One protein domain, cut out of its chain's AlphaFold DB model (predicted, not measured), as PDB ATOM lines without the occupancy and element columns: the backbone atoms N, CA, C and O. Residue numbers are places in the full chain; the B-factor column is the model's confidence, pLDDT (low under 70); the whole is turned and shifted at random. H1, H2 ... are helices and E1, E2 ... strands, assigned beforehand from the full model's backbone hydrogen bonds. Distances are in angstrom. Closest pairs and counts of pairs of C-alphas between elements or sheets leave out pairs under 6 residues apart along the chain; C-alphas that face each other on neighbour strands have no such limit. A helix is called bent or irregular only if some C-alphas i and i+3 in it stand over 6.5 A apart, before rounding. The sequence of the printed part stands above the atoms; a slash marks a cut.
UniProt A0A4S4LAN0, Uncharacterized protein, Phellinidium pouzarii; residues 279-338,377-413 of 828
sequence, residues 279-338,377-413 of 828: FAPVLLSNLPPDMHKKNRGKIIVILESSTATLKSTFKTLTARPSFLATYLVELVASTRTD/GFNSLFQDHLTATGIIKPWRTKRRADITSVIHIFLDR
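AT A GLANCE: This is residues 279 to 338 and 377 to 413 of the 828 residues of an uncharacterized protein of Phellinidium pouzarii (UniProt A0A4S4LAN0). A narrow, three-stranded sheet runs through the middle, with H2 and H3 along one side of it, H1 near the far end of H3, and H4 set off by itself before a long loop whose residues 396 to 401 stick out. The 97 printed residues hold four named helices and three named strands, in the order H1 E1 E2 H2 H3 H4 E3; the mixed sheet runs E2 E1 E3. The class is mixed, helices and strands, with under half of the residues in named elements. The whole is compact, with a radius of gyration of the C-alphas of 13.4 A and spans of 36 by 33 by 25 A.

HOW THE PARTS SIT: Residues 282 to 283 pair, antiparallel, with residues 409 to 410 of E3, residues 406 to 410. H1, residues 289 to 293, is irregular, C-alphas 289 and 292 being 7.5 A apart. E1, residues 300 to 304, and E2, residues 309 to 313, form a hairpin, antiparallel at 155 degrees, with N 310 and O 303 2.8 A apart. E1 and E3 are parallel at 19 degrees; N 302 and O 407 are 2.8 A apart. H2, residues 314 to 317, only grazes the sheet, and so does H3, residues 323 to 334. H2 and H3 only just touch, with 3 pairs of C-alphas within 8 A; the closest are Leu 317 and Ala 325, 5.9 A. H1 and H3 only just touch, also with 3 pairs; the closest C-alphas are His 292 and Val 332, 5.5 A. H4, residues 378 to 388, is not on the sheet and touches no helix. Every O i to N i+4 pair is within hydrogen-bond range in H3 and H4; H1 has 0 of 1, with 1 of 2 O i to N i+3 pairs, and H2 is too short for an i+4 pair.

IN THESE COORDINATES: H1 begins at C-alpha 289 (13.633, 2.022, 24.697). E1 spans 12.8 A, E2 13.6 A, H3 16.3 A, H4 14.9 A and E3 13.2 A. E3 ends at C-alpha 410 (27.289, 3.601, 39.872).

THE WHOLE: The farthest C-alphas, Arg 320 and Ala 388, are 36.8 A apart. Residues 339 to 376 are not printed; C-alphas 338 and 377 are 16.3 A apart across the cut. The link from H4 to E3 is long, 17 residues. pLDDT is under 70 at residues 338, 379 and 394 to 403.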
ATOM      1  N   PHE A 279      30.395  16.183  38.256       96.12
ATOM      2  CA  PHE A 279      29.428  15.101  38.434       96.12
ATOM      3  C   PHE A 279      29.440  14.135  37.235       96.12
ATOM      4  O   PHE A 279      28.969  14.476  36.151       96.12
ATOM      5  N   ALA A 280      29.973  12.927  37.443       95.12
ATOM      6  CA  ALA A 280      30.200  11.922  36.402       95.12
ATOM      7  C   ALA A 280      29.629  10.538  36.803       95.12
ATOM      8  O   ALA A 280      30.377   9.647  37.211       95.12
ATOM      9  N   PRO A 281      28.298  10.340  36.741       96.00
ATOM     10  CA  PRO A 281      27.655   9.064  37.060       96.00
ATOM     11  C   PRO A 281      27.897   8.009  35.968       96.00
ATOM     12  O   PRO A 281      27.758   8.291  34.778       96.00
ATOM     13  N   VAL A 282      28.177   6.765  36.364       94.88
ATOM     14  CA  VAL A 282      28.401   5.649  35.427       94.88
ATOM     15  C   VAL A 282      27.125   4.819  35.286       94.88
ATOM     16  O   VAL A 282      26.585   4.322  36.272       94.88
ATOM     17  N   LEU A 283      26.630   4.630  34.062       95.19
ATOM     18  CA  LEU A 283      25.448   3.802  33.805       95.19
ATOM     19  C   LEU A 283      25.823   2.311  33.737       95.19
ATOM     20  O   LEU A 283      26.552   1.893  32.846       95.19
ATOM     21  N   LEU A 284      25.263   1.494  34.635       92.50
ATOM     22  CA  LEU A 284      25.480   0.040  34.679       92.50
ATOM     23  C   LEU A 284      24.374  -0.787  34.000       92.50
ATOM     24  O   LEU A 284      24.446  -2.015  33.998       92.50
ATOM     25  N   SER A 285      23.317  -0.158  33.475       90.75
ATOM     26  CA  SER A 285      22.175  -0.866  32.877       90.75
ATOM     27  C   SER A 285      21.753  -0.317  31.519       90.75
ATOM     28  O   SER A 285      21.355   0.844  31.419       90.75
ATOM     29  N   ASN A 286      21.665  -1.206  30.531       88.62
ATOM     30  CA  ASN A 286      20.948  -0.986  29.282       88.62
ATOM     31  C   ASN A 286      19.508  -0.530  29.555       88.62
ATOM     32  O   ASN A 286      18.738  -1.188  30.264       88.62
ATOM     33  N   LEU A 287      19.149   0.614  28.975       91.19
ATOM     34  CA  LEU A 287      17.853   1.250  29.162       91.19
ATOM     35  C   LEU A 287      16.792   0.601  28.261       91.19
ATOM     36  O   LEU A 287      17.044   0.390  27.076       91.19
ATOM     37  N   PRO A 288      15.572   0.333  28.756       89.75
ATOM     38  CA  PRO A 288      14.467  -0.051  27.883       89.75
ATOM     39  C   PRO A 288      14.077   1.120  26.956       89.75
ATOM     40  O   PRO A 288      13.839   2.211  27.475       89.75
ATOM     41  N   PRO A 289      13.919   0.923  25.632       88.44
ATOM     42  CA  PRO A 289      13.633   2.022  24.697       88.44
ATOM     43  C   PRO A 289      12.302   2.729  25.004       88.44
ATOM     44  O   PRO A 289      12.202   3.949  24.982       88.44
ATOM     45  N   ASP A 290      11.277   1.994  25.437       90.25
ATOM     46  CA  ASP A 290       9.998   2.582  25.860       90.25
ATOM     47  C   ASP A 290      10.023   3.216  27.270       90.25
ATOM     48  O   ASP A 290       8.965   3.443  27.865       90.25
ATOM     49  N   MET A 291      11.191   3.490  27.867       94.12
ATOM     50  CA  MET A 291      11.259   4.017  29.236       94.12
ATOM     51  C   MET A 291      10.593   5.393  29.373       94.12
ATOM     52  O   MET A 291       9.863   5.600  30.343       94.12
ATOM     53  N   HIS A 292      10.734   6.281  28.384       95.06
ATOM     54  CA  HIS A 292      10.024   7.565  28.336       95.06
ATOM     55  C   HIS A 292       8.486   7.436  28.361       95.06
ATOM     56  O   HIS A 292       7.803   8.348  28.827       95.06
ATOM     57  N   LYS A 293       7.924   6.300  27.913       94.81
ATOM     58  CA  LYS A 293       6.472   6.023  27.925       94.81
ATOM     59  C   LYS A 293       5.977   5.496  29.278       94.81
ATOM     60  O   LYS A 293       4.770   5.424  29.512       94.81
ATOM     61  N   LYS A 294       6.879   5.093  30.182       94.44
ATOM     62  CA  LYS A 294       6.522   4.515  31.485       94.44
ATOM     63  C   LYS A 294       6.349   5.595  32.552       94.44
ATOM     64  O   LYS A 294       7.060   6.592  32.608       94.44
ATOM     65  N   ASN A 295       5.401   5.369  33.461       95.56
ATOM     66  CA  ASN A 295       5.153   6.276  34.581       95.56
ATOM     67  C   ASN A 295       6.402   6.376  35.478       95.56
ATOM     68  O   ASN A 295       6.806   5.380  36.078       95.56
ATOM     69  N   ARG A 296       6.955   7.589  35.621       95.62
ATOM     70  CA  ARG A 296       8.140   7.914  36.443       95.62
ATOM     71  C   ARG A 296       8.069   7.374  37.882       95.62
ATOM     72  O   ARG A 296       9.085   6.983  38.438       95.62
ATOM     73  N   GLY A 297       6.882   7.269  38.486       95.81
ATOM     74  CA  GLY A 297       6.704   6.670  39.819       95.81
ATOM     75  C   GLY A 297       6.872   5.141  39.885       95.81
ATOM     76  O   GLY A 297       6.927   4.592  40.980       95.81
ATOM     77  N   LYS A 298       6.942   4.451  38.738       95.06
ATOM     78  CA  LYS A 298       7.197   3.001  38.613       95.06
ATOM     79  C   LYS A 298       8.605   2.667  38.106       95.06
ATOM     80  O   LYS A 298       8.959   1.491  38.053       95.06
ATOM     81  N   ILE A 299       9.384   3.673  37.703       96.00
ATOM     82  CA  ILE A 299      10.791   3.495  37.342       96.00
ATOM     83  C   ILE A 299      11.576   3.404  38.652       96.00
ATOM     84  O   ILE A 299      11.567   4.338  39.459       96.00
ATOM     85  N   ILE A 300      12.219   2.262  38.873       96.38
ATOM     86  CA  ILE A 300      13.123   2.055  40.003       96.38
ATOM     87  C   ILE A 300      14.503   2.543  39.581       96.38
ATOM     88  O   ILE A 300      14.980   2.185  38.507       96.38
ATOM     89  N   VAL A 301      15.146   3.333  40.432       97.06
ATOM     90  CA  VAL A 301      16.561   3.670  40.272       97.06
ATOM     91  C   VAL A 301      17.326   2.981  41.388       97.06
ATOM     92  O   VAL A 301      16.972   3.083  42.567       97.06
ATOM     93  N   ILE A 302      18.342   2.234  40.992       97.06
ATOM     94  CA  ILE A 302      19.318   1.619  41.873       97.06
ATOM     95  C   ILE A 302      20.576   2.481  41.772       97.06
ATOM     96  O   ILE A 302      21.078   2.703  40.671       97.06
ATOM     97  N   LEU A 303      21.036   2.985  42.913       97.38
ATOM     98  CA  LEU A 303      22.291   3.712  43.050       97.38
ATOM     99  C   LEU A 303      23.278   2.770  43.737       97.38
ATOM    100  O   LEU A 303      23.082   2.410  44.899       97.38
ATOM    101  N   GLU A 304      24.285   2.325  43.006       95.88
ATOM    102  CA  GLU A 304      25.425   1.593  43.543       95.88
ATOM    103  C   GLU A 304      26.541   2.589  43.876       95.88
ATOM    104  O   GLU A 304      26.735   3.587  43.185       95.88
ATOM    105  N   SER A 305      27.231   2.338  44.978       95.69
ATOM    106  CA  SER A 305      28.360   3.123  45.480       95.69
ATOM    107  C   SER A 305      29.518   2.173  45.778       95.69
ATOM    108  O   SER A 305      29.359   0.957  45.645       95.69
ATOM    109  N   SER A 306      30.666   2.688  46.222       92.38
ATOM    110  CA  SER A 306      31.829   1.845  46.555       92.38
ATOM    111  C   SER A 306      31.542   0.765  47.617       92.38
ATOM    112  O   SER A 306      32.229  -0.258  47.658       92.38
ATOM    113  N   THR A 307      30.523   0.971  48.459       92.69
ATOM    114  CA  THR A 307      30.252   0.160  49.658       92.69
ATOM    115  C   THR A 307      28.800  -0.308  49.822       92.69
ATOM    116  O   THR A 307      28.581  -1.316  50.497       92.69
ATOM    117  N   ALA A 308      27.802   0.332  49.191       95.12
ATOM    118  CA  ALA A 308      26.399  -0.092  49.293       95.12
ATOM    119  C   ALA A 308      25.559   0.108  48.017       95.12
ATOM    120  O   ALA A 308      25.828   0.964  47.175       95.12
ATOM    121  N   THR A 309      24.461  -0.650  47.918       96.12
ATOM    122  CA  THR A 309      23.484  -0.561  46.819       96.12
ATOM    123  C   THR A 309      22.133  -0.040  47.326       96.12
ATOM    124  O   THR A 309      21.322  -0.783  47.890       96.12
ATOM    125  N   LEU A 310      21.852   1.241  47.099       96.50
ATOM    126  CA  LEU A 310      20.616   1.911  47.503       96.50
ATOM    127  C   LEU A 310      19.539   1.811  46.418       96.50
ATOM    128  O   LEU A 310      19.820   1.781  45.221       96.50
ATOM    129  N   LYS A 311      18.267   1.755  46.832       96.69
ATOM    130  CA  LYS A 311      17.121   1.647  45.914       96.69
ATOM    131  C   LYS A 311      16.092   2.733  46.196       96.69
ATOM    132  O   LYS A 311      15.699   2.967  47.342       96.69
ATOM    133  N   SER A 312      15.665   3.399  45.131       97.19
ATOM    134  CA  SER A 312      14.746   4.532  45.158       97.19
ATOM    135  C   SER A 312      13.804   4.488  43.951       97.19
ATOM    136  O   SER A 312      13.918   3.617  43.086       97.19
ATOM    137  N   THR A 313      12.854   5.419  43.876       97.25
ATOM    138  CA  THR A 313      12.090   5.643  42.637       97.25
ATOM    139  C   THR A 313      12.680   6.824  41.886       97.25
ATOM    140  O   THR A 313      13.183   7.759  42.509       97.25
ATOM    141  N   PHE A 314      12.556   6.830  40.561       97.44
ATOM    142  CA  PHE A 314      12.922   7.980  39.736       97.44
ATOM    143  C   PHE A 314      12.264   9.264  40.259       97.44
ATOM    144  O   PHE A 314      12.945  10.255  40.483       97.44
ATOM    145  N   LYS A 315      10.956   9.214  40.568       97.31
ATOM    146  CA  LYS A 315      10.212  10.349  41.143       97.31
ATOM    147  C   LYS A 315      10.818  10.868  42.458       97.31
ATOM    148  O   LYS A 315      10.691  12.053  42.737       97.31
ATOM    149  N   THR A 316      11.426  10.004  43.272       97.00
ATOM    150  CA  THR A 316      12.094  10.398  44.525       97.00
ATOM    151  C   THR A 316      13.421  11.100  44.254       97.00
ATOM    152  O   THR A 316      13.718  12.094  44.902       97.00
ATOM    153  N   LEU A 317      14.212  10.617  43.292       97.56
ATOM    154  CA  LEU A 317      15.487  11.254  42.947       97.56
ATOM    155  C   LEU A 317      15.275  12.589  42.221       97.56
ATOM    156  O   LEU A 317      15.959  13.556  42.520       97.56
ATOM    157  N   THR A 318      14.251  12.687  41.370       97.44
ATOM    158  CA  THR A 318      13.824  13.948  40.738       97.44
ATOM    159  C   THR A 318      12.805  14.732  41.582       97.44
ATOM    160  O   THR A 318      11.960  15.431  41.019       97.44
ATOM    161  N   ALA A 319      12.797  14.572  42.912       96.44
ATOM    162  CA  ALA A 319      11.900  15.321  43.805       96.44
ATOM    163  C   ALA A 319      12.421  16.732  44.135       96.44
ATOM    164  O   ALA A 319      11.640  17.596  44.529       96.44
ATOM    165  N   ARG A 320      13.730  16.950  43.966       96.81
ATOM    166  CA  ARG A 320      14.448  18.222  44.117       96.81
ATOM    167  C   ARG A 320      15.392  18.415  42.920       96.81
ATOM    168  O   ARG A 320      15.796  17.407  42.330       96.81
ATOM    169  N   PRO A 321      15.743  19.659  42.548       97.06
ATOM    170  CA  PRO A 321      16.830  19.896  41.600       97.06
ATOM    171  C   PRO A 321      18.141  19.306  42.140       97.06
ATOM    172  O   PRO A 321      18.372  19.300  43.347       97.06
ATOM    173  N   SER A 322      18.935  18.728  41.243       97.50
ATOM    174  CA  SER A 322      20.276  18.172  41.480       97.50
ATOM    175  C   SER A 322      20.867  17.732  40.141       97.50
ATOM    176  O   SER A 322      20.113  17.431  39.212       97.50
ATOM    177  N   PHE A 323      22.190  17.613  40.032       97.88
ATOM    178  CA  PHE A 323      22.834  17.081  38.826       97.88
ATOM    179  C   PHE A 323      22.389  15.637  38.541       97.88
ATOM    180  O   PHE A 323      22.125  15.287  37.392       97.88
ATOM    181  N   LEU A 324      22.172  14.828  39.589       97.56
ATOM    182  CA  LEU A 324      21.589  13.487  39.471       97.56
ATOM    183  C   LEU A 324      20.147  13.516  38.933       97.56
ATOM    184  O   LEU A 324      19.781  12.655  38.134       97.56
ATOM    185  N   ALA A 325      19.324  14.490  39.338       97.94
ATOM    186  CA  ALA A 325      17.971  14.646  38.805       97.94
ATOM    187  C   ALA A 325      17.974  15.091  37.334       97.94
ATOM    188  O   ALA A 325      17.200  14.542  36.549       97.94
ATOM    189  N   THR A 326      18.844  16.034  36.959       97.81
ATOM    190  CA  THR A 326      19.026  16.487  35.568       97.81
ATOM    191  C   THR A 326      19.462  15.326  34.679       97.81
ATOM    192  O   THR A 326      18.732  14.972  33.753       97.81
ATOM    193  N   TYR A 327      20.549  14.639  35.053       97.81
ATOM    194  CA  TYR A 327      21.046  13.447  34.365       97.81
ATOM    195  C   TYR A 327      19.952  12.386  34.197       97.81
ATOM    196  O   TYR A 327      19.751  11.876  33.102       97.81
ATOM    197  N   LEU A 328      19.177  12.082  35.244       97.56
ATOM    198  CA  LEU A 328      18.065  11.130  35.152       97.56
ATOM    199  C   LEU A 328      16.959  11.585  34.181       97.56
ATOM    200  O   LEU A 328      16.404  10.757  33.455       97.56
ATOM    201  N   VAL A 329      16.610  12.874  34.156       97.25
ATOM    202  CA  VAL A 329      15.600  13.418  33.230       97.25
ATOM    203  C   VAL A 329      16.076  13.343  31.780       97.25
ATOM    204  O   VAL A 329      15.308  12.886  30.931       97.25
ATOM    205  N   GLU A 330      17.326  13.715  31.516       96.44
ATOM    206  CA  GLU A 330      17.968  13.615  30.201       96.44
ATOM    207  C   GLU A 330      18.070  12.155  29.750       96.44
ATOM    208  O   GLU A 330      17.572  11.805  28.685       96.44
ATOM    209  N   LEU A 331      18.570  11.266  30.611       95.88
ATOM    210  CA  LEU A 331      18.705   9.829  30.363       95.88
ATOM    211  C   LEU A 331      17.371   9.152  29.996       95.88
ATOM    212  O   LEU A 331      17.332   8.249  29.162       95.88
ATOM    213  N   VAL A 332      16.251   9.586  30.591       95.88
ATOM    214  CA  VAL A 332      14.911   9.132  30.179       95.88
ATOM    215  C   VAL A 332      14.474   9.783  28.866       95.88
ATOM    216  O   VAL A 332      13.851   9.101  28.050       95.88
ATOM    217  N   ALA A 333      14.782  11.062  28.642       94.88
ATOM    218  CA  ALA A 333      14.441  11.770  27.409       94.88
ATOM    219  C   ALA A 333      15.149  11.181  26.177       94.88
ATOM    220  O   ALA A 333      14.489  10.997  25.156       94.88
ATOM    221  N   SER A 334      16.424  10.790  26.291       93.62
ATOM    222  CA  SER A 334      17.194  10.153  25.211       93.62
ATOM    223  C   SER A 334      16.561   8.849  24.719       93.62
ATOM    224  O   SER A 334      16.616   8.555  23.535       93.62
ATOM    225  N   THR A 335      15.823   8.110  25.560       92.12
ATOM    226  CA  THR A 335      15.091   6.908  25.093       92.12
ATOM    227  C   THR A 335      13.960   7.205  24.092       92.12
ATOM    228  O   THR A 335      13.289   6.284  23.631       92.12
ATOM    229  N   ARG A 336      13.688   8.476  23.761       91.50
ATOM    230  CA  ARG A 336      12.637   8.887  22.819       91.50
ATOM    231  C   ARG A 336      13.072   8.864  21.348       91.50
ATOM    232  O   ARG A 336      12.199   8.724  20.495       91.50
ATOM    233  N   THR A 337      14.356   9.047  21.040       77.50
ATOM    234  CA  THR A 337      14.832   9.363  19.675       77.50
ATOM    235  C   THR A 337      14.920   8.159  18.744       77.50
ATOM    236  O   THR A 337      14.544   8.250  17.577       77.50
ATOM    237  N   ASP A 338      15.375   7.021  19.258       63.53
ATOM    238  CA  ASP A 338      15.968   5.968  18.419       63.53
ATOM    239  C   ASP A 338      14.918   5.122  17.673       63.53
ATOM    240  O   ASP A 338      15.220   4.402  16.726       63.53
ATOM    241  N   GLY A 377      29.305  -1.904  20.637       76.88
ATOM    242  CA  GLY A 377      30.385  -1.110  21.246       76.88
ATOM    243  C   GLY A 377      30.477  -1.163  22.779       76.88
ATOM    244  O   GLY A 377      29.505  -1.503  23.466       76.88
ATOM    245  N   PHE A 378      31.657  -0.804  23.305       77.31
ATOM    246  CA  PHE A 378      32.181  -1.091  24.652       77.31
ATOM    247  C   PHE A 378      31.156  -1.342  25.767       77.31
ATOM    248  O   PHE A 378      31.202  -2.371  26.436       77.31
ATOM    249  N   ASN A 379      30.214  -0.417  25.976       69.25
ATOM    250  CA  ASN A 379      29.228  -0.474  27.058       69.25
ATOM    251  C   ASN A 379      28.332  -1.727  27.026       69.25
ATOM    252  O   ASN A 379      27.873  -2.164  28.085       69.25
ATOM    253  N   SER A 380      28.084  -2.318  25.851       73.06
ATOM    254  CA  SER A 380      27.377  -3.600  25.744       73.06
ATOM    255  C   SER A 380      28.297  -4.762  26.106       73.06
ATOM    256  O   SER A 380      27.933  -5.579  26.949       73.06
ATOM    257  N   LEU A 381      29.512  -4.801  25.549       83.50
ATOM    258  CA  LEU A 381      30.507  -5.842  25.828       83.50
ATOM    259  C   LEU A 381      30.896  -5.878  27.318       83.50
ATOM    260  O   LEU A 381      30.996  -6.951  27.915       83.50
ATOM    261  N   PHE A 382      31.041  -4.714  27.951       80.94
ATOM    262  CA  PHE A 382      31.284  -4.573  29.386       80.94
ATOM    263  C   PHE A 382      30.097  -5.072  30.222       80.94
ATOM    264  O   PHE A 382      30.294  -5.807  31.189       80.94
ATOM    265  N   GLN A 383      28.853  -4.761  29.837       79.19
ATOM    266  CA  GLN A 383      27.668  -5.302  30.513       79.19
ATOM    267  C   GLN A 383      27.501  -6.812  30.317       79.19
ATOM    268  O   GLN A 383      27.111  -7.498  31.265       79.19
ATOM    269  N   ASP A 384      27.824  -7.349  29.142       83.31
ATOM    270  CA  ASP A 384      27.852  -8.791  28.897       83.31
ATOM    271  C   ASP A 384      28.968  -9.468  29.707       83.31
ATOM    272  O   ASP A 384      28.747 -10.544  30.262       83.31
ATOM    273  N   HIS A 385      30.117  -8.814  29.904       86.62
ATOM    274  CA  HIS A 385      31.173  -9.283  30.806       86.62
ATOM    275  C   HIS A 385      30.736  -9.264  32.283       86.62
ATOM    276  O   HIS A 385      30.861 -10.280  32.974       86.62
ATOM    277  N   LEU A 386      30.153  -8.165  32.776       83.50
ATOM    278  CA  LEU A 386      29.572  -8.085  34.128       83.50
ATOM    279  C   LEU A 386      28.425  -9.091  34.333       83.50
ATOM    280  O   LEU A 386      28.199  -9.575  35.444       83.50
ATOM    281  N   THR A 387      27.719  -9.436  33.254       81.31
ATOM    282  CA  THR A 387      26.661 -10.452  33.227       81.31
ATOM    283  C   THR A 387      27.218 -11.878  33.244       81.31
ATOM    284  O   THR A 387      26.701 -12.733  33.965       81.31
ATOM    285  N   ALA A 388      28.279 -12.150  32.480       86.38
ATOM    286  CA  ALA A 388      28.925 -13.457  32.374       86.38
ATOM    287  C   ALA A 388      29.727 -13.820  33.634       86.38
ATOM    288  O   ALA A 388      29.702 -14.970  34.071       86.38
ATOM    289  N   THR A 389      30.370 -12.833  34.263       88.00
ATOM    290  CA  THR A 389      30.994 -12.959  35.596       88.00
ATOM    291  C   THR A 389      29.965 -13.086  36.727       88.00
ATOM    292  O   THR A 389      30.313 -13.476  37.840       88.00
ATOM    293  N   GLY A 390      28.689 -12.786  36.460       80.94
ATOM    294  CA  GLY A 390      27.593 -12.896  37.425       80.94
ATOM    295  C   GLY A 390      27.539 -11.778  38.473       80.94
ATOM    296  O   GLY A 390      26.737 -11.882  39.405       80.94
ATOM    297  N   ILE A 391      28.352 -10.725  38.309       77.75
ATOM    298  CA  ILE A 391      28.323  -9.492  39.112       77.75
ATOM    299  C   ILE A 391      26.953  -8.829  38.923       77.75
ATOM    300  O   ILE A 391      26.149  -8.750  39.857       77.75
ATOM    301  N   ILE A 392      26.622  -8.489  37.675       76.75
ATOM    302  CA  ILE A 392      25.250  -8.189  37.279       76.75
ATOM    303  C   ILE A 392      24.550  -9.527  37.060       76.75
ATOM    304  O   ILE A 392      24.748 -10.208  36.060       76.75
ATOM    305  N   LYS A 393      23.681  -9.921  37.992       74.19
ATOM    306  CA  LYS A 393      22.804 -11.082  37.782       74.19
ATOM    307  C   LYS A 393      21.840 -10.748  36.639       74.19
ATOM    308  O   LYS A 393      20.981  -9.885  36.842       74.19
ATOM    309  N   PRO A 394      21.914 -11.413  35.466       66.56
ATOM    310  CA  PRO A 394      21.017 -11.093  34.367       66.56
ATOM    311  C   PRO A 394      19.581 -11.340  34.816       66.56
ATOM    312  O   PRO A 394      19.272 -12.388  35.391       66.56
ATOM    313  N   TRP A 395      18.693 -10.385  34.545       61.12
ATOM    314  CA  TRP A 395      17.316 -10.345  35.048       61.12
ATOM    315  C   TRP A 395      16.391 -11.350  34.330       61.12
ATOM    316  O   TRP A 395      15.285 -11.037  33.905       61.12
ATOM    317  N   ARG A 396      16.816 -12.617  34.220       57.47
ATOM    318  CA  ARG A 396      16.157 -13.712  33.480       57.47
ATOM    319  C   ARG A 396      14.811 -14.166  34.077       57.47
ATOM    320  O   ARG A 396      14.275 -15.200  33.684       57.47
ATOM    321  N   THR A 397      14.194 -13.375  34.958       54.78
ATOM    322  CA  THR A 397      12.797 -13.480  35.415       54.78
ATOM    323  C   THR A 397      11.812 -13.042  34.314       54.78
ATOM    324  O   THR A 397      10.952 -12.177  34.500       54.78
ATOM    325  N   LYS A 398      11.909 -13.723  33.160       56.75
ATOM    326  CA  LYS A 398      11.228 -13.526  31.859       56.75
ATOM    327  C   LYS A 398       9.698 -13.762  31.887       56.75
ATOM    328  O   LYS A 398       9.127 -14.317  30.955       56.75
ATOM    329  N   ARG A 399       9.038 -13.431  33.003       56.75
ATOM    330  CA  ARG A 399       7.587 -13.557  33.248       56.75
ATOM    331  C   ARG A 399       6.961 -12.363  33.998       56.75
ATOM    332  O   ARG A 399       5.758 -12.402  34.236       56.75
ATOM    333  N   ARG A 400       7.739 -11.347  34.420       56.00
ATOM    334  CA  ARG A 400       7.224 -10.111  35.073       56.00
ATOM    335  C   ARG A 400       8.015  -8.817  34.793       56.00
ATOM    336  O   ARG A 400       7.644  -7.777  35.331       56.00
ATOM    337  N   ALA A 401       9.087  -8.860  34.002       54.78
ATOM    338  CA  ALA A 401      10.020  -7.736  33.848       54.78
ATOM    339  C   ALA A 401       9.390  -6.460  33.248       54.78
ATOM    340  O   ALA A 401       9.814  -5.353  33.568       54.78
ATOM    341  N   ASP A 402       8.331  -6.600  32.450       59.91
ATOM    342  CA  ASP A 402       7.653  -5.494  31.755       59.91
ATOM    343  C   ASP A 402       7.145  -4.397  32.717       59.91
ATOM    344  O   ASP A 402       7.086  -3.215  32.365       59.91
ATOM    345  N   ILE A 403       6.815  -4.795  33.954       65.19
ATOM    346  CA  ILE A 403       6.100  -4.001  34.964       65.19
ATOM    347  C   ILE A 403       6.961  -2.869  35.557       65.19
ATOM    348  O   ILE A 403       6.415  -1.827  35.930       65.19
ATOM    349  N   THR A 404       8.284  -3.040  35.634       74.38
ATOM    350  CA  THR A 404       9.211  -2.073  36.251       74.38
ATOM    351  C   THR A 404      10.452  -1.891  35.387       74.38
ATOM    352  O   THR A 404      11.281  -2.797  35.313       74.38
ATOM    353  N   SER A 405      10.625  -0.712  34.780       91.62
ATOM    354  CA  SER A 405      11.965  -0.323  34.318       91.62
ATOM    355  C   SER A 405      12.864  -0.098  35.526       91.62
ATOM    356  O   SER A 405      12.436   0.494  36.521       91.62
ATOM    357  N   VAL A 406      14.100  -0.569  35.413       94.12
ATOM    358  CA  VAL A 406      15.159  -0.386  36.400       94.12
ATOM    359  C   VAL A 406      16.290   0.363  35.708       94.12
ATOM    360  O   VAL A 406      16.721  -0.062  34.641       94.12
ATOM    361  N   ILE A 407      16.741   1.459  36.309       95.75
ATOM    362  CA  ILE A 407      17.981   2.153  35.948       95.75
ATOM    363  C   ILE A 407      19.005   1.805  37.031       95.75
ATOM    364  O   ILE A 407      18.673   1.877  38.216       95.75
ATOM    365  N   HIS A 408      20.219   1.420  36.649       95.94
ATOM    366  CA  HIS A 408      21.330   1.146  37.556       95.94
ATOM    367  C   HIS A 408      22.460   2.140  37.288       95.94
ATOM    368  O   HIS A 408      22.980   2.187  36.174       95.94
ATOM    369  N   ILE A 409      22.811   2.943  38.288       96.62
ATOM    370  CA  ILE A 409      23.869   3.955  38.212       96.62
ATOM    371  C   ILE A 409      24.891   3.645  39.299       96.62
ATOM    372  O   ILE A 409      24.501   3.457  40.449       96.62
ATOM    373  N   PHE A 410      26.170   3.626  38.941       96.44
ATOM    374  CA  PHE A 410      27.289   3.601  39.872       96.44
ATOM    375  C   PHE A 410      27.817   5.017  40.118       96.44
ATOM    376  O   PHE A 410      27.905   5.835  39.197       96.44
ATOM    377  N   LEU A 411      28.165   5.292  41.371       96.50
ATOM    378  CA  LEU A 411      28.722   6.551  41.851       96.50
ATOM    379  C   LEU A 411      30.013   6.226  42.613       96.50
ATOM    380  O   LEU A 411      29.970   5.531  43.628       96.50
ATOM    381  N   ASP A 412      31.157   6.721  42.130       95.38
ATOM    382  CA  ASP A 412      32.482   6.440  42.708       95.38
ATOM    383  C   ASP A 412      32.744   7.286  43.969       95.38
ATOM    384  O   ASP A 412      33.580   8.188  44.014       95.38
ATOM    385  N   ARG A 413      31.894   7.069  44.976       93.06
ATOM    386  CA  ARG A 413      31.746   7.867  46.199       93.06
ATOM    387  C   ARG A 413      31.430   6.955  47.400       93.06
ATOM    388  O   ARG A 413      30.986   5.816  47.201       93.06
TER     389      ARG A 413